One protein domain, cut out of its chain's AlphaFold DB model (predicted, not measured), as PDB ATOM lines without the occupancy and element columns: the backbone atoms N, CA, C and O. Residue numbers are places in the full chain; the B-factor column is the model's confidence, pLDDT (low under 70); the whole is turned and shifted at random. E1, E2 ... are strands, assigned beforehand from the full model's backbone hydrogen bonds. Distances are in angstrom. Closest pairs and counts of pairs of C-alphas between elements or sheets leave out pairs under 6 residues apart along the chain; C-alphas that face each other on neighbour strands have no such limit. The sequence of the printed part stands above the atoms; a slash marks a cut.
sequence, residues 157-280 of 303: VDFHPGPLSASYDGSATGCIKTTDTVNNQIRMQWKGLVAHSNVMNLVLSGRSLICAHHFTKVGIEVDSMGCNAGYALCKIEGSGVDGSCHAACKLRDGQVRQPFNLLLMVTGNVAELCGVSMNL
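Overview. This is residues 157 to 280 of the 303 residues of an uncharacterized protein of Capitella teleta (UniProt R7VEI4). The domain is a sandwich of two twisted four-stranded sheets, face to face, with their strands crossed at 27 degrees; the hairpin of E3 and E4 turns away from the other sheet beyond residue 222. A long stretch with no named element, residues 157 to 184, lies mostly at one end of the sandwich. The printed part has 124 residues with no named helix and eight named strands, E1 to E8 along the chain; the sheets run E1, E7, E3, E4 and E5, E6, E2, E8, both antiparallel. The class is all strand, though under half of the residues, 60 of 124, are in named strands. The whole is compact, with a radius of gyration of the C-alphas of 14.9 A and spans of 43 by 39 by 25 A.

Arrangement. Within the first stretch, residues 176 to 177 pair, antiparallel, with residues 272 to 273 of E8, residues 272 to 278. E1, residues 185 to 193, is an edge strand and the antiparallel neighbour of E7, residues 260 to 267, at 168 degrees, with N 188 and O 264 within hydrogen-bond range at 2.9 A. E7 is antiparallel to E3, residues 216 to 225, with N 217 and O 265 at 2.8 A. E3 bends by 67 degrees at residue 222 and forms a hairpin with the edge strand E4, residues 228 to 233, where N 222 and O 230 are 2.9 A apart. E4 runs on into E5, residues 235 to 239, at 54 degrees across a break of 1 residue. E5, an edge strand of the other sheet, forms a hairpin with E6, residues 245 to 250; N 237 and O 246 are 2.8 A apart. E6 is antiparallel to E2, residues 199 to 207, with N 202 and O 247 at 2.9 A, and E2 to the edge strand E8, with N 203 and O 277 at 2.9 A. Between the sheets, the closest C-alphas of E3 and E6 are those of Ile 220 and Cys 249, 7.3 A apart. E2 and E7 are apart.

Along the chain. E1 begins at C-alpha 185 (197.216, 140.890, 179.692) and measures 22.8 A. E2 measures 26.1 A, E3 24.9 A, E4 15.6 A, E5 12.2 A, E6 16.6 A and E7 23.5 A. E8, 18.2 A, ends at C-alpha 278 (197.147, 161.355, 176.145).

Size, cuts and confidence. The C-alphas of Gly 170 and Asp 253 are the two farthest apart, at 44.4 A. The printed part has no cut, and no link between named strands is long. The mean pLDDT of the printed part is 79.3; residues 157 to 174 and 179 to 183 are under 70.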
ATOM      1  N   VAL A 157     205.947 148.373 182.050       50.56
ATOM      2  CA  VAL A 157     205.278 147.170 181.560       50.56
ATOM      3  C   VAL A 157     205.563 146.039 182.538       50.56
ATOM      4  O   VAL A 157     206.561 145.327 182.422       50.56
ATOM      5  N   ASP A 158     204.678 145.905 183.524       42.72
ATOM      6  CA  ASP A 158     204.631 144.761 184.435       42.72
ATOM      7  C   ASP A 158     204.171 143.515 183.657       42.72
ATOM      8  O   ASP A 158     203.009 143.106 183.723       42.72
ATOM      9  N   PHE A 159     205.095 142.889 182.926       45.72
ATOM     10  CA  PHE A 159     204.966 141.476 182.586       45.72
ATOM     11  C   PHE A 159     205.038 140.693 183.901       45.72
ATOM     12  O   PHE A 159     206.114 140.554 184.487       45.72
ATOM     13  N   HIS A 160     203.894 140.224 184.410       35.69
ATOM     14  CA  HIS A 160     203.894 139.362 185.592       35.69
ATOM     15  C   HIS A 160     204.737 138.104 185.315       35.69
ATOM     16  O   HIS A 160     204.643 137.556 184.215       35.69
ATOM     17  N   PRO A 161     205.580 137.659 186.270       32.50
ATOM     18  CA  PRO A 161     206.611 136.652 186.026       32.50
ATOM     19  C   PRO A 161     206.042 135.223 185.954       32.50
ATOM     20  O   PRO A 161     206.337 134.370 186.788       32.50
ATOM     21  N   GLY A 162     205.244 134.960 184.919       32.19
ATOM     22  CA  GLY A 162     205.132 133.630 184.331       32.19
ATOM     23  C   GLY A 162     206.426 133.255 183.585       32.19
ATOM     24  O   GLY A 162     207.241 134.129 183.267       32.19
ATOM     25  N   PRO A 163     206.659 131.961 183.317       28.50
ATOM     26  CA  PRO A 163     207.901 131.497 182.715       28.50
ATOM     27  C   PRO A 163     207.997 131.861 181.223       28.50
ATOM     28  O   PRO A 163     207.428 131.185 180.379       28.50
ATOM     29  N   LEU A 164     208.812 132.876 180.913       31.34
ATOM     30  CA  LEU A 164     209.463 133.097 179.609       31.34
ATOM     31  C   LEU A 164     208.558 133.083 178.353       31.34
ATOM     32  O   LEU A 164     208.521 132.077 177.651       31.34
ATOM     33  N   SER A 165     208.002 134.242 177.957       31.59
ATOM     34  CA  SER A 165     208.143 134.782 176.575       31.59
ATOM     35  C   SER A 165     207.376 136.092 176.325       31.59
ATOM     36  O   SER A 165     206.255 136.100 175.815       31.59
ATOM     37  N   ALA A 166     208.049 137.223 176.542       33.88
ATOM     38  CA  ALA A 166     207.804 138.430 175.751       33.88
ATOM     39  C   ALA A 166     208.835 138.450 174.609       33.88
ATOM     40  O   ALA A 166     209.890 139.075 174.727       33.88
ATOM     41  N   SER A 167     208.575 137.692 173.537       35.34
ATOM     42  CA  SER A 167     209.447 137.712 172.358       35.34
ATOM     43  C   SER A 167     209.345 139.078 171.685       35.34
ATOM     44  O   SER A 167     208.282 139.443 171.181       35.34
ATOM     45  N   TYR A 168     210.444 139.834 171.676       39.84
ATOM     46  CA  TYR A 168     210.567 141.039 170.859       39.84
ATOM     47  C   TYR A 168     210.880 140.609 169.421       39.84
ATOM     48  O   TYR A 168     212.013 140.715 168.950       39.84
ATOM     49  N   ASP A 169     209.879 140.016 168.771       33.41
ATOM     50  CA  ASP A 169     209.984 139.536 167.398       33.41
ATOM     51  C   ASP A 169     210.302 140.711 166.460       33.41
ATOM     52  O   ASP A 169     209.668 141.764 166.531       33.41
ATOM     53  N   GLY A 170     211.307 140.542 165.598       40.44
ATOM     54  CA  GLY A 170     211.966 141.618 164.841       40.44
ATOM     55  C   GLY A 170     211.131 142.237 163.714       40.44
ATOM     56  O   GLY A 170     211.674 142.925 162.850       40.44
ATOM     57  N   SER A 171     209.826 141.974 163.695       40.84
ATOM     58  CA  SER A 171     208.878 142.506 162.723       40.84
ATOM     59  C   SER A 171     208.682 144.013 162.917       40.84
ATOM     60  O   SER A 171     208.556 144.505 164.037       40.84
ATOM     61  N   ALA A 172     208.632 144.765 161.814       39.34
ATOM     62  CA  ALA A 172     208.729 146.229 161.785       39.34
ATOM     63  C   ALA A 172     207.466 146.989 162.266       39.34
ATOM     64  O   ALA A 172     207.176 148.090 161.800       39.34
ATOM     65  N   THR A 173     206.697 146.421 163.198       50.50
ATOM     66  CA  THR A 173     205.525 147.048 163.824       50.50
ATOM     67  C   THR A 173     205.713 147.077 165.337       50.50
ATOM     68  O   THR A 173     205.614 146.034 165.980       50.50
ATOM     69  N   GLY A 174     205.968 148.261 165.904       68.12
ATOM     70  CA  GLY A 174     206.291 148.477 167.326       68.12
ATOM     71  C   GLY A 174     205.125 148.296 168.306       68.12
ATOM     72  O   GLY A 174     204.948 149.118 169.199       68.12
ATOM     73  N   CYS A 175     204.318 147.249 168.126       78.12
ATOM     74  CA  CYS A 175     203.141 146.948 168.930       78.12
ATOM     75  C   CYS A 175     203.438 145.845 169.951       78.12
ATOM     76  O   CYS A 175     203.985 144.796 169.609       78.12
ATOM     77  N   ILE A 176     203.024 146.049 171.200       82.12
ATOM     78  CA  ILE A 176     203.119 145.044 172.265       82.12
ATOM     79  C   ILE A 176     201.912 144.113 172.143       82.12
ATOM     80  O   ILE A 176     200.785 144.589 172.040       82.12
ATOM     81  N   LYS A 177     202.128 142.795 172.162       84.00
ATOM     82  CA  LYS A 177     201.065 141.789 172.008       84.00
ATOM     83  C   LYS A 177     200.829 141.018 173.305       84.00
ATOM     84  O   LYS A 177     201.758 140.824 174.085       84.00
ATOM     85  N   THR A 178     199.616 140.513 173.507       76.12
ATOM     86  CA  THR A 178     199.340 139.440 174.478       76.12
ATOM     87  C   THR A 178     199.917 138.119 173.945       76.12
ATOM     88  O   THR A 178     199.285 137.473 173.107       76.12
ATOM     89  N   THR A 179     201.131 137.742 174.359       62.44
ATOM     90  CA  THR A 179     201.890 136.627 173.748       62.44
ATOM     91  C   THR A 179     201.697 135.249 174.387       62.44
ATOM     92  O   THR A 179     202.212 134.280 173.836       62.44
ATOM     93  N   ASP A 180     200.982 135.126 175.509       53.81
ATOM     94  CA  ASP A 180     200.863 133.864 176.256       53.81
ATOM     95  C   ASP A 180     199.442 133.635 176.800       53.81
ATOM     96  O   ASP A 180     198.856 134.513 177.438       53.81
ATOM     97  N   THR A 181     198.923 132.420 176.593       55.38
ATOM     98  CA  THR A 181     197.617 131.954 177.077       55.38
ATOM     99  C   THR A 181     197.512 131.930 178.602       55.38
ATOM    100  O   THR A 181     196.397 131.994 179.120       55.38
ATOM    101  N   VAL A 182     198.639 131.880 179.322       58.81
ATOM    102  CA  VAL A 182     198.685 131.947 180.793       58.81
ATOM    103  C   VAL A 182     198.503 133.382 181.307       58.81
ATOM    104  O   VAL A 182     197.911 133.587 182.364       58.81
ATOM    105  N   ASN A 183     198.966 134.390 180.557       61.03
ATOM    106  CA  ASN A 183     198.923 135.807 180.934       61.03
ATOM    107  C   ASN A 183     198.452 136.681 179.754       61.03
ATOM    108  O   ASN A 183     199.206 137.496 179.223       61.03
ATOM    109  N   ASN A 184     197.175 136.551 179.367       75.69
ATOM    110  CA  ASN A 184     196.539 137.337 178.291       75.69
ATOM    111  C   ASN A 184     196.294 138.818 178.679       75.69
ATOM    112  O   ASN A 184     195.181 139.328 178.525       75.69
ATOM    113  N   GLN A 185     197.301 139.507 179.228       84.06
ATOM    114  CA  GLN A 185     197.216 140.890 179.692       84.06
ATOM    115  C   GLN A 185     198.478 141.699 179.365       84.06
ATOM    116  O   GLN A 185     199.576 141.378 179.810       84.06
ATOM    117  N   ILE A 186     198.289 142.841 178.705       84.94
ATOM    118  CA  ILE A 186     199.258 143.941 178.674       84.94
ATOM    119  C   ILE A 186     198.938 144.861 179.856       84.94
ATOM    120  O   ILE A 186     197.818 145.365 179.971       84.94
ATOM    121  N   ARG A 187     199.907 145.093 180.748       85.44
ATOM    122  CA  ARG A 187     199.788 146.022 181.884       85.44
ATOM    123  C   ARG A 187     200.795 147.154 181.726       85.44
ATOM    124  O   ARG A 187     201.962 146.896 181.479       85.44
ATOM    125  N   MET A 188     200.354 148.395 181.900       85.12
ATOM    126  CA  MET A 188     201.178 149.599 181.771       85.12
ATOM    127  C   MET A 188     200.896 150.561 182.923       85.12
ATOM    128  O   MET A 188     199.736 150.809 183.247       85.12
ATOM    129  N   GLN A 189     201.945 151.109 183.538       84.00
ATOM    130  CA  GLN A 189     201.828 152.080 184.631       84.00
ATOM    131  C   GLN A 189     202.636 153.349 184.352       84.00
ATOM    132  O   GLN A 189     203.846 153.280 184.130       84.00
ATOM    133  N   TRP A 190     201.980 154.503 184.452       85.31
ATOM    134  CA  TRP A 190     202.607 155.828 184.461       85.31
ATOM    135  C   TRP A 190     202.518 156.427 185.862       85.31
ATOM    136  O   TRP A 190     201.526 156.216 186.565       85.31
ATOM    137  N   LYS A 191     203.536 157.193 186.267       82.12
ATOM    138  CA  LYS A 191     203.585 157.839 187.586       82.12
ATOM    139  C   LYS A 191     203.985 159.304 187.485       82.12
ATOM    140  O   LYS A 191     204.825 159.653 186.656       82.12
ATOM    141  N   GLY A 192     203.392 160.137 188.338       81.44
ATOM    142  CA  GLY A 192     203.629 161.583 188.347       81.44
ATOM    143  C   GLY A 192     203.168 162.292 187.068       81.44
ATOM    144  O   GLY A 192     203.849 163.203 186.599       81.44
ATOM    145  N   LEU A 193     202.047 161.852 186.488       82.50
ATOM    146  CA  LEU A 193     201.341 162.594 185.442       82.50
ATOM    147  C   LEU A 193     200.673 163.829 186.054       82.50
ATOM    148  O   LEU A 193     200.220 163.772 187.193       82.50
ATOM    149  N   VAL A 194     200.588 164.929 185.308       83.50
ATOM    150  CA  VAL A 194     199.920 166.168 185.738       83.50
ATOM    151  C   VAL A 194     198.913 166.567 184.664       83.50
ATOM    152  O   VAL A 194     199.182 166.410 183.477       83.50
ATOM    153  N   ALA A 195     197.747 167.066 185.074       85.38
ATOM    154  CA  ALA A 195     196.691 167.518 184.174       85.38
ATOM    155  C   ALA A 195     196.219 168.928 184.544       85.38
ATOM    156  O   ALA A 195     195.968 169.220 185.715       85.38
ATOM    157  N   HIS A 196     196.037 169.787 183.541       86.06
ATOM    158  CA  HIS A 196     195.463 171.127 183.716       86.06
ATOM    159  C   HIS A 196     193.922 171.146 183.692       86.06
ATOM    160  O   HIS A 196     193.323 172.159 184.049       86.06
ATOM    161  N   SER A 197     193.300 170.027 183.309       88.75
ATOM    162  CA  SER A 197     191.854 169.790 183.218       88.75
ATOM    163  C   SER A 197     191.403 168.760 184.266       88.75
ATOM    164  O   SER A 197     192.198 167.924 184.689       88.75
ATOM    165  N   ASN A 198     190.119 168.775 184.645       92.19
ATOM    166  CA  ASN A 198     189.493 167.711 185.445       92.19
ATOM    167  C   ASN A 198     189.049 166.493 184.606       92.19
ATOM    168  O   ASN A 198     188.651 165.469 185.165       92.19
ATOM    169  N   VAL A 199     189.145 166.578 183.277       92.31
ATOM    170  CA  VAL A 199     188.960 165.460 182.343       92.31
ATOM    171  C   VAL A 199     190.231 165.267 181.522       92.31
ATOM    172  O   VAL A 199     190.695 166.199 180.864       92.31
ATOM    173  N   MET A 200     190.765 164.046 181.544       91.38
ATOM    174  CA  MET A 200     191.862 163.587 180.693       91.38
ATOM    175  C   MET A 200     191.315 162.619 179.644       91.38
ATOM    176  O   MET A 200     190.704 161.606 179.993       91.38
ATOM    177  N   ASN A 201     191.596 162.896 178.373       92.56
ATOM    178  CA  ASN A 201     191.241 162.017 177.263       92.56
ATOM    179  C   ASN A 201     192.446 161.158 176.858       92.56
ATOM    180  O   ASN A 201     193.570 161.656 176.750       92.56
ATOM    181  N   LEU A 202     192.182 159.876 176.618       91.94
ATOM    182  CA  LEU A 202     193.145 158.851 176.238       91.94
ATOM    183  C   LEU A 202     192.678 158.176 174.941       91.94
ATOM    184  O   LEU A 202     191.500 157.839 174.812       91.94
ATOM    185  N   VAL A 203     193.600 157.945 174.007       91.81
ATOM    186  CA  VAL A 203     193.362 157.175 172.776       91.81
ATOM    187  C   VAL A 203     194.359 156.020 172.718       91.81
ATOM    188  O   VAL A 203     195.568 156.224 172.828       91.81
ATOM    189  N   LEU A 204     193.842 154.803 172.566       92.44
ATOM    190  CA  LEU A 204     194.607 153.559 172.506       92.44
ATOM    191  C   LEU A 204     194.562 153.013 171.080       92.44
ATOM    192  O   LEU A 204     193.507 152.563 170.642       92.44
ATOM    193  N   SER A 205     195.679 153.040 170.353       91.31
ATOM    194  CA  SER A 205     195.762 152.498 168.991       91.31
ATOM    195  C   SER A 205     196.391 151.105 168.993       91.31
ATOM    196  O   SER A 205     197.272 150.798 169.801       91.31
ATOM    197  N   GLY A 206     195.936 150.226 168.101       89.00
ATOM    198  CA  GLY A 206     196.311 148.817 168.150       89.00
ATOM    199  C   GLY A 206     195.627 147.948 167.103       89.00
ATOM    200  O   GLY A 206     195.038 148.449 166.150       89.00
ATOM    201  N   ARG A 207     195.703 146.629 167.296       88.50
ATOM    202  CA  ARG A 207     194.991 145.615 166.508       88.50
ATOM    203  C   ARG A 207     194.246 144.679 167.448       88.50
ATOM    204  O   ARG A 207     194.739 144.372 168.531       88.50
ATOM    205  N   SER A 208     193.057 144.243 167.039       88.62
ATOM    206  CA  SER A 208     192.176 143.385 167.850       88.62
ATOM    207  C   SER A 208     191.853 143.955 169.247       88.62
ATOM    208  O   SER A 208     191.508 143.203 170.157       88.62
ATOM    209  N   LEU A 209     191.969 145.276 169.443       89.38
ATOM    210  CA  LEU A 209     191.626 145.924 170.707       89.38
ATOM    211  C   LEU A 209     190.107 145.905 170.899       89.38
ATOM    212  O   LEU A 209     189.357 146.417 170.071       89.38
ATOM    213  N   ILE A 210     189.644 145.340 172.014       91.56
ATOM    214  CA  ILE A 210     188.221 145.325 172.357       91.56
ATOM    215  C   ILE A 210     187.938 146.515 173.276       91.56
ATOM    216  O   ILE A 210     188.283 146.509 174.463       91.56
ATOM    217  N   CYS A 211     187.284 147.540 172.728       93.00
ATOM    218  CA  CYS A 211     186.968 148.800 173.407       93.00
ATOM    219  C   CYS A 211     185.783 148.680 174.385       93.00
ATOM    220  O   CYS A 211     184.833 149.458 174.342       93.00
ATOM    221  N   ALA A 212     185.836 147.691 175.279       91.50
ATOM    222  CA  ALA A 212     184.854 147.451 176.330       91.50
ATOM    223  C   ALA A 212     185.549 147.225 177.680       91.50
ATOM    224  O   ALA A 212     186.583 146.563 177.755       91.50
ATOM    225  N   HIS A 213     184.939 147.725 178.757       88.12
ATOM    226  CA  HIS A 213     185.513 147.797 180.110       88.12
ATOM    227  C   HIS A 213     185.877 146.442 180.765       88.12
ATOM    228  O   HIS A 213     186.564 146.413 181.788       88.12
ATOM    229  N   HIS A 214     185.432 145.311 180.208       87.88
ATOM    230  CA  HIS A 214     185.884 143.979 180.627       87.88
ATOM    231  C   HIS A 214     187.304 143.662 180.128       87.88
ATOM    232  O   HIS A 214     188.077 143.052 180.868       87.88
ATOM    233  N   PHE A 215     187.632 144.113 178.913       90.38
ATOM    234  CA  PHE A 215     188.868 143.825 178.182       90.38
ATOM    235  C   PHE A 215     189.877 144.973 178.294       90.38
ATOM    236  O   PHE A 215     191.013 144.781 178.717       90.38
ATOM    237  N   THR A 216     189.441 146.194 177.983       92.19
ATOM    238  CA  THR A 216     190.263 147.404 178.072       92.19
ATOM    239  C   THR A 216     189.872 148.194 179.315       92.19
ATOM    240  O   THR A 216     188.774 148.744 179.399       92.19
ATOM    241  N   LYS A 217     190.781 148.256 180.289       93.75
ATOM    242  CA  LYS A 217     190.626 148.982 181.552       93.75
ATOM    243  C   LYS A 217     191.682 150.067 181.658       93.75
ATOM    244  O   LYS A 217     192.878 149.805 181.568       93.75
ATOM    245  N   VAL A 218     191.222 151.281 181.914       93.06
ATOM    246  CA  VAL A 218     192.055 152.437 182.237       93.06
ATOM    247  C   VAL A 218     191.608 152.911 183.612       93.06
ATOM    248  O   VAL A 218     190.403 152.960 183.862       93.06
ATOM    249  N   GLY A 219     192.531 153.247 184.507       93.31
ATOM    250  CA  GLY A 219     192.182 153.758 185.828       93.31
ATOM    251  C   GLY A 219     193.220 154.715 186.395       93.31
ATOM    252  O   GLY A 219     194.422 154.484 186.270       93.31
ATOM    253  N   ILE A 220     192.745 155.780 187.035       92.50
ATOM    254  CA  ILE A 220     193.574 156.740 187.774       92.50
ATOM    255  C   ILE A 220     193.683 156.268 189.224       92.50
ATOM    256  O   ILE A 220     192.669 155.929 189.834       92.50
ATOM    257  N   GLU A 221     194.896 156.245 189.779       92.12
ATOM    258  CA  GLU A 221     195.102 155.972 191.204       92.12
ATOM    259  C   GLU A 221     194.470 157.098 192.029       92.12
ATOM    260  O   GLU A 221     194.759 158.279 191.814       92.12
ATOM    261  N   VAL A 222     193.575 156.734 192.944       90.44
ATOM    262  CA  VAL A 222     192.777 157.683 193.732       90.44
ATOM    263  C   VAL A 222     193.047 157.601 195.227       90.44
ATOM    264  O   VAL A 222     193.037 158.632 195.896       90.44
ATOM    265  N   ASP A 223     193.314 156.397 195.732       82.69
ATOM    266  CA  ASP A 223     193.523 156.106 197.147       82.69
ATOM    267  C   ASP A 223     194.699 155.114 197.244       82.69
ATOM    268  O   ASP A 223     194.720 154.128 196.509       82.69
ATOM    269  N   SER A 224     195.683 155.340 198.120       78.44
ATOM    270  CA  SER A 224     196.874 154.475 198.225       78.44
ATOM    271  C   SER A 224     197.173 154.159 199.689       78.44
ATOM    272  O   SER A 224     197.485 155.056 200.472       78.44
ATOM    273  N   MET A 225     197.030 152.891 200.082       77.56
ATOM    274  CA  MET A 225     197.199 152.428 201.464       77.56
ATOM    275  C   MET A 225     198.177 151.250 201.518       77.56
ATOM    276  O   MET A 225     197.827 150.095 201.262       77.56
ATOM    277  N   GLY A 226     199.431 151.551 201.861       77.75
ATOM    278  CA  GLY A 226     200.511 150.565 201.902       77.75
ATOM    279  C   GLY A 226     200.811 150.010 200.509       77.75
ATOM    280  O   GLY A 226     201.166 150.759 199.604       77.75
ATOM    281  N   CYS A 227     200.663 148.696 200.333       72.50
ATOM    282  CA  CYS A 227     200.846 148.034 199.037       72.50
ATOM    283  C   CYS A 227     199.588 148.053 198.146       72.50
ATOM    284  O   CYS A 227     199.663 147.635 196.992       72.50
ATOM    285  N   ASN A 228     198.441 148.515 198.662       79.06
ATOM    286  CA  ASN A 228     197.164 148.495 197.952       79.06
ATOM    287  C   ASN A 228     196.838 149.881 197.380       79.06
ATOM    288  O   ASN A 228     196.535 150.813 198.126       79.06
ATOM    289  N   ALA A 229     196.851 149.986 196.051       83.81
ATOM    290  CA  ALA A 229     196.413 151.163 195.307       83.81
ATOM    291  C   ALA A 229     194.995 150.942 194.749       83.81
ATOM    292  O   ALA A 229     194.754 149.994 193.997       83.81
ATOM    293  N   GLY A 230     194.062 151.816 195.122       89.94
ATOM    294  CA  GLY A 230     192.715 151.900 194.570       89.94
ATOM    295  C   GLY A 230     192.700 152.755 193.304       89.94
ATOM    296  O   GLY A 230     193.248 153.859 193.285       89.94
ATOM    297  N   TYR A 231     192.055 152.254 192.248       91.75
ATOM    298  CA  TYR A 231     191.966 152.926 190.951       91.75
ATOM    299  C   TYR A 231     190.512 153.240 190.596       91.75
ATOM    300  O   TYR A 231     189.678 152.337 190.525       91.75
ATOM    301  N   ALA A 232     190.218 154.507 190.305       93.56
ATOM    302  CA  ALA A 232     188.951 154.899 189.704       93.56
ATOM    303  C   ALA A 232     189.011 154.611 188.201       93.56
ATOM    304  O   ALA A 232     189.858 155.161 187.493       93.56
ATOM    305  N   LEU A 233     188.131 153.731 187.719       95.81
ATOM    306  CA  LEU A 233     188.078 153.360 186.306       95.81
ATOM    307  C   LEU A 233     187.579 154.528 185.447       95.81
ATOM    308  O   LEU A 233     186.584 155.180 185.765       95.81
ATOM    309  N   CYS A 234     188.258 154.757 184.329       95.56
ATOM    310  CA  CYS A 234     187.835 155.707 183.315       95.56
ATOM    311  C   CYS A 234     186.688 155.132 182.477       95.56
ATOM    312  O   CYS A 234     186.577 153.919 182.284       95.56
ATOM    313  N   LYS A 235     185.860 156.013 181.916       96.19
ATOM    314  CA  LYS A 235     184.813 155.622 180.974       96.19
ATOM    315  C   LYS A 235     185.465 155.304 179.626       96.19
ATOM    316  O   LYS A 235     186.004 156.207 178.995       96.19
ATOM    317  N   ILE A 236     185.383 154.055 179.165       95.00
ATOM    318  CA  ILE A 236     185.620 153.746 177.748       95.00
ATOM    319  C   ILE A 236     184.436 154.315 176.960       95.00
ATOM    320  O   ILE A 236     183.285 154.027 177.289       95.00
ATOM    321  N   GLU A 237     184.704 155.166 175.975       91.94
ATOM    322  CA  GLU A 237     183.663 155.886 175.232       91.94
ATOM    323  C   GLU A 237     183.243 155.156 173.952       91.94
ATOM    324  O   GLU A 237     182.103 155.301 173.517       91.94
ATOM    325  N   GLY A 238     184.128 154.322 173.400       88.44
ATOM    326  CA  GLY A 238     183.852 153.446 172.265       88.44
ATOM    327  C   GLY A 238     185.106 153.131 171.451       88.44
ATOM    328  O   GLY A 238     186.229 153.422 171.872       88.44
ATOM    329  N   SER A 239     184.885 152.548 170.271       86.56
ATOM    330  CA  SER A 239     185.883 152.481 169.200       86.56
ATOM    331  C   SER A 239     185.795 153.736 168.331       86.56
ATOM    332  O   SER A 239     184.696 154.148 167.957       86.56
ATOM    333  N   GLY A 240     186.942 154.300 167.966       82.75
ATOM    334  CA  GLY A 240     187.086 155.226 166.853       82.75
ATOM    335  C   GLY A 240     186.904 154.516 165.509       82.75
ATOM    336  O   GLY A 240     186.843 153.283 165.434       82.75
ATOM    337  N   VAL A 241     186.825 155.306 164.437       79.88
ATOM    338  CA  VAL A 241     186.638 154.833 163.048       79.88
ATOM    339  C   VAL A 241     187.836 154.005 162.554       79.88
ATOM    340  O   VAL A 241     187.696 153.164 161.673       79.88
ATOM    341  N   ASP A 242     189.008 154.219 163.150       82.94
ATOM    342  CA  ASP A 242     190.272 153.521 162.898       82.94
ATOM    343  C   ASP A 242     190.458 152.237 163.733       82.94
ATOM    344  O   ASP A 242     191.473 151.557 163.594       82.94
ATOM    345  N   GLY A 243     189.508 151.907 164.616       83.44
ATOM    346  CA  GLY A 243     189.638 150.806 165.574       83.44
ATOM    347  C   GLY A 243     190.402 151.159 166.858       83.44
ATOM    348  O   GLY A 243     190.703 150.261 167.646       83.44
ATOM    349  N   SER A 244     190.732 152.435 167.093       91.81
ATOM    350  CA  SER A 244     191.322 152.875 168.364       91.81
ATOM    351  C   SER A 244     190.281 152.922 169.489       91.81
ATOM    352  O   SER A 244     189.111 153.210 169.255       91.81
ATOM    353  N   CYS A 245     190.676 152.669 170.738       94.50
ATOM    354  CA  CYS A 245     189.770 152.802 171.881       94.50
ATOM    355  C   CYS A 245     189.915 154.174 172.539       94.50
ATOM    356  O   CYS A 245     190.989 154.521 173.037       94.50
ATOM    357  N   HIS A 246     188.815 154.924 172.602       94.56
ATOM    358  CA  HIS A 246     188.750 156.206 173.301       94.56
ATOM    359  C   HIS A 246     188.332 156.000 174.760       94.56
ATOM    360  O   HIS A 246     187.381 155.264 175.042       94.56
ATOM    361  N   ALA A 247     189.005 156.672 175.695       94.75
ATOM    362  CA  ALA A 247     188.642 156.664 177.109       94.75
ATOM    363  C   ALA A 247     188.731 158.062 177.738       94.75
ATOM    364  O   ALA A 247     189.725 158.769 177.571       94.75
ATOM    365  N   ALA A 248     187.707 158.428 178.508       95.38
ATOM    366  CA  ALA A 248     187.629 159.670 179.264       95.38
ATOM    367  C   ALA A 248     187.786 159.383 180.765       95.38
ATOM    368  O   ALA A 248     186.955 158.715 181.394       95.38
ATOM    369  N   CYS A 249     188.868 159.888 181.349       94.69
ATOM    370  CA  CYS A 249     189.174 159.776 182.769       94.69
ATOM    371  C   CYS A 249     188.784 161.070 183.492       94.69
ATOM    372  O   CYS A 249     189.258 162.145 183.126       94.69
ATOM    373  N   LYS A 250     187.958 160.975 184.540       95.06
ATOM    374  CA  LYS A 250     187.670 162.104 185.436       95.06
ATOM    375  C   LYS A 250     188.634 162.092 186.620       95.06
ATOM    376  O   LYS A 250     188.750 161.080 187.306       95.06
ATOM    377  N   LEU A 251     189.284 163.222 186.855       92.00
ATOM    378  CA  LEU A 251     190.089 163.499 188.042       92.00
ATOM    379  C   LEU A 251     189.184 164.048 189.153       92.00
ATOM    380  O   LEU A 251     188.226 164.771 188.874       92.00
ATOM    381  N   ARG A 252     189.491 163.731 190.416       92.12
ATOM    382  CA  ARG A 252     188.921 164.447 191.572       92.12
ATOM    383  C   ARG A 252     189.505 165.867 191.612       92.12
ATOM    384  O   ARG A 252     190.639 166.062 191.180       92.12
ATOM    385  N   ASP A 253     188.799 166.840 192.186       87.56
ATOM    386  CA  ASP A 253     189.241 168.250 192.177       87.56
ATOM    387  C   ASP A 253     190.643 168.443 192.788       87.56
ATOM    388  O   ASP A 253     191.478 169.153 192.232       87.56
ATOM    389  N   GLY A 254     190.951 167.713 193.867       85.62
ATOM    390  CA  GLY A 254     192.277 167.695 194.501       85.62
ATOM    391  C   GLY A 254     193.393 166.994 193.707       85.62
ATOM    392  O   GLY A 254     194.525 166.970 194.175       85.62
ATOM    393  N   GLN A 255     193.101 166.413 192.538       87.69
ATOM    394  CA  GLN A 255     194.095 165.830 191.623       87.69
ATOM    395  C   GLN A 255     194.423 166.759 190.438       87.69
ATOM    396  O   GLN A 255     195.418 166.548 189.746       87.69
ATOM    397  N   VAL A 256     193.624 167.803 190.193       89.38
ATOM    398  CA  VAL A 256     193.882 168.768 189.113       89.38
ATOM    399  C   VAL A 256     195.126 169.594 189.457       89.38
ATOM    400  O   VAL A 256     195.262 170.102 190.568       89.38
ATOM    401  N   ARG A 257     196.061 169.708 188.503       86.62
ATOM    402  CA  ARG A 257     197.415 170.275 188.681       86.62
ATOM    403  C   ARG A 257     198.279 169.586 189.753       86.62
ATOM    404  O   ARG A 257     199.325 170.121 190.111       86.62
ATOM    405  N   GLN A 258     197.889 168.404 190.230       86.31
ATOM    406  CA  GLN A 258     198.682 167.575 191.141       86.31
ATOM    407  C   GLN A 258     199.225 166.332 190.416       86.31
ATOM    408  O   GLN A 258     198.648 165.909 189.411       86.31
ATOM    409  N   PRO A 259     200.335 165.737 190.892       84.44
ATOM    410  CA  PRO A 259     200.851 164.493 190.339       84.44
ATOM    411  C   PRO A 259     199.934 163.308 190.682       84.44
ATOM    412  O   PRO A 259     199.682 163.031 191.853       84.44
ATOM    413  N   PHE A 260     199.496 162.564 189.667       87.06
ATOM    414  CA  PHE A 260     198.739 161.317 189.805       87.06
ATOM    415  C   PHE A 260     199.403 160.159 189.044       87.06
ATOM    416  O   PHE A 260     200.316 160.350 188.235       87.06
ATOM    417  N   ASN A 261     198.940 158.937 189.309       89.50
ATOM    418  CA  ASN A 261     199.396 157.726 188.628       89.50
ATOM    419  C   ASN A 261     198.257 157.141 187.782       89.50
ATOM    420  O   ASN A 261     197.081 157.259 188.137       89.50
ATOM    421  N   LEU A 262     198.604 156.500 186.666       90.31
ATOM    422  CA  LEU A 262     197.658 155.917 185.714       90.31
ATOM    423  C   LEU A 262     198.020 154.456 185.443       90.31
ATOM    424  O   LEU A 262     199.183 154.135 185.191       90.31
ATOM    425  N   LEU A 263     197.011 153.591 185.449       91.75
ATOM    426  CA  LEU A 263     197.092 152.182 185.084       91.75
ATOM    427  C   LEU A 263     196.298 151.943 183.794       91.75
ATOM    428  O   LEU A 263     195.109 152.249 183.729       91.75
ATOM    429  N   LEU A 264     196.944 151.344 182.796       91.69
ATOM    430  CA  LEU A 264     196.291 150.707 181.652       91.69
ATOM    431  C   LEU A 264     196.447 149.189 181.770       91.69
ATOM    432  O   LEU A 264     197.501 148.664 182.137       91.69
ATOM    433  N   MET A 265     195.374 148.491 181.433       90.56
ATOM    434  CA  MET A 265     195.251 147.045 181.407       90.56
ATOM    435  C   MET A 265     194.445 146.676 180.161       90.56
ATOM    436  O   MET A 265     193.269 147.017 180.066       90.56
ATOM    437  N   VAL A 266     195.073 145.992 179.207       89.12
ATOM    438  CA  VAL A 266     194.412 145.453 178.009       89.12
ATOM    439  C   VAL A 266     194.461 143.937 178.097       89.12
ATOM    440  O   VAL A 266     195.546 143.373 178.218       89.12
ATOM    441  N   THR A 267     193.307 143.281 178.038       86.19
ATOM    442  CA  THR A 267     193.183 141.823 177.964       86.19
ATOM    443  C   THR A 267     192.405 141.401 176.724       86.19
ATOM    444  O   THR A 267     191.613 142.165 176.173       86.19
ATOM    445  N   GLY A 268     192.636 140.166 176.285       79.06
ATOM    446  CA  GLY A 268     192.019 139.588 175.093       79.06
ATOM    447  C   GLY A 268     193.028 138.752 174.316       79.06
ATOM    448  O   GLY A 268     194.216 139.059 174.307       79.06
ATOM    449  N   ASN A 269     192.565 137.682 173.674       77.88
ATOM    450  CA  ASN A 269     193.442 136.817 172.891       77.88
ATOM    451  C   ASN A 269     193.857 137.549 171.605       77.88
ATOM    452  O   ASN A 269     193.000 138.051 170.880       77.88
ATOM    453  N   VAL A 270     195.158 137.563 171.299       82.44
ATOM    454  CA  VAL A 270     195.734 138.244 170.117       82.44
ATOM    455  C   VAL A 270     195.489 139.769 170.099       82.44
ATOM    456  O   VAL A 270     195.420 140.381 169.034       82.44
ATOM    457  N   ALA A 271     195.373 140.407 171.269       86.81
ATOM    458  CA  ALA A 271     195.313 141.864 171.369       86.81
ATOM    459  C   ALA A 271     196.714 142.480 171.181       86.81
ATOM    460  O   ALA A 271     197.671 142.080 171.851       86.81
ATOM    461  N   GLU A 272     196.839 143.470 170.292       88.44
ATOM    462  CA  GLU A 272     198.079 144.219 170.044       88.44
ATOM    463  C   GLU A 272     197.875 145.701 170.387       88.44
ATOM    464  O   GLU A 272     197.028 146.363 169.794       88.44
ATOM    465  N   LEU A 273     198.667 146.252 171.308       88.75
ATOM    466  CA  LEU A 273     198.687 147.675 171.645       88.75
ATOM    467  C   LEU A 273     199.868 148.349 170.932       88.75
ATOM    468  O   LEU A 273     201.026 148.104 171.271       88.75
ATOM    469  N   CYS A 274     199.574 149.189 169.941       86.12
ATOM    470  CA  CYS A 274     200.561 149.887 169.112       86.12
ATOM    471  C   CYS A 274     200.893 151.298 169.614       86.12
ATOM    472  O   CYS A 274     201.982 151.798 169.345       86.12
ATOM    473  N   GLY A 275     199.978 151.952 170.335       85.00
ATOM    474  CA  GLY A 275     200.193 153.312 170.818       85.00
ATOM    475  C   GLY A 275     199.221 153.737 171.912       85.00
ATOM    476  O   GLY A 275     198.111 153.220 172.036       85.00
ATOM    477  N   VAL A 276     199.664 154.705 172.713       87.12
ATOM    478  CA  VAL A 276     198.884 155.333 173.782       87.12
ATOM    479  C   VAL A 276     199.093 156.840 173.679       87.12
ATOM    480  O   VAL A 276     200.193 157.326 173.931       87.12
ATOM    481  N   SER A 277     198.049 157.574 173.302       84.38
ATOM    482  CA  SER A 277     198.057 159.037 173.218       84.38
ATOM    483  C   SER A 277     197.230 159.636 174.352       84.38
ATOM    484  O   SER A 277     196.123 159.173 174.628       84.38
ATOM    485  N   MET A 278     197.767 160.658 175.017       84.62
ATOM    486  CA  MET A 278     197.147 161.355 176.145       84.62
ATOM    487  C   MET A 278     197.024 162.836 175.813       84.62
ATOM    488  O   MET A 278     198.022 163.455 175.451       84.62
ATOM    489  N   ASN A 279     195.849 163.431 176.027       78.19
ATOM    490  CA  ASN A 279     195.737 164.889 176.070       78.19
ATOM    491  C   ASN A 279     196.196 165.397 177.450       78.19
ATOM    492  O   ASN A 279     195.377 165.737 178.307       78.19
ATOM    493  N   LEU A 280     197.511 165.339 177.677       70.06
ATOM    494  CA  LEU A 280     198.204 165.807 178.875       70.06
ATOM    495  C   LEU A 280     199.483 166.549 178.500       70.06
ATOM    496  O   LEU A 280     200.295 166.053 177.718       70.06
TER     497      LEU A 280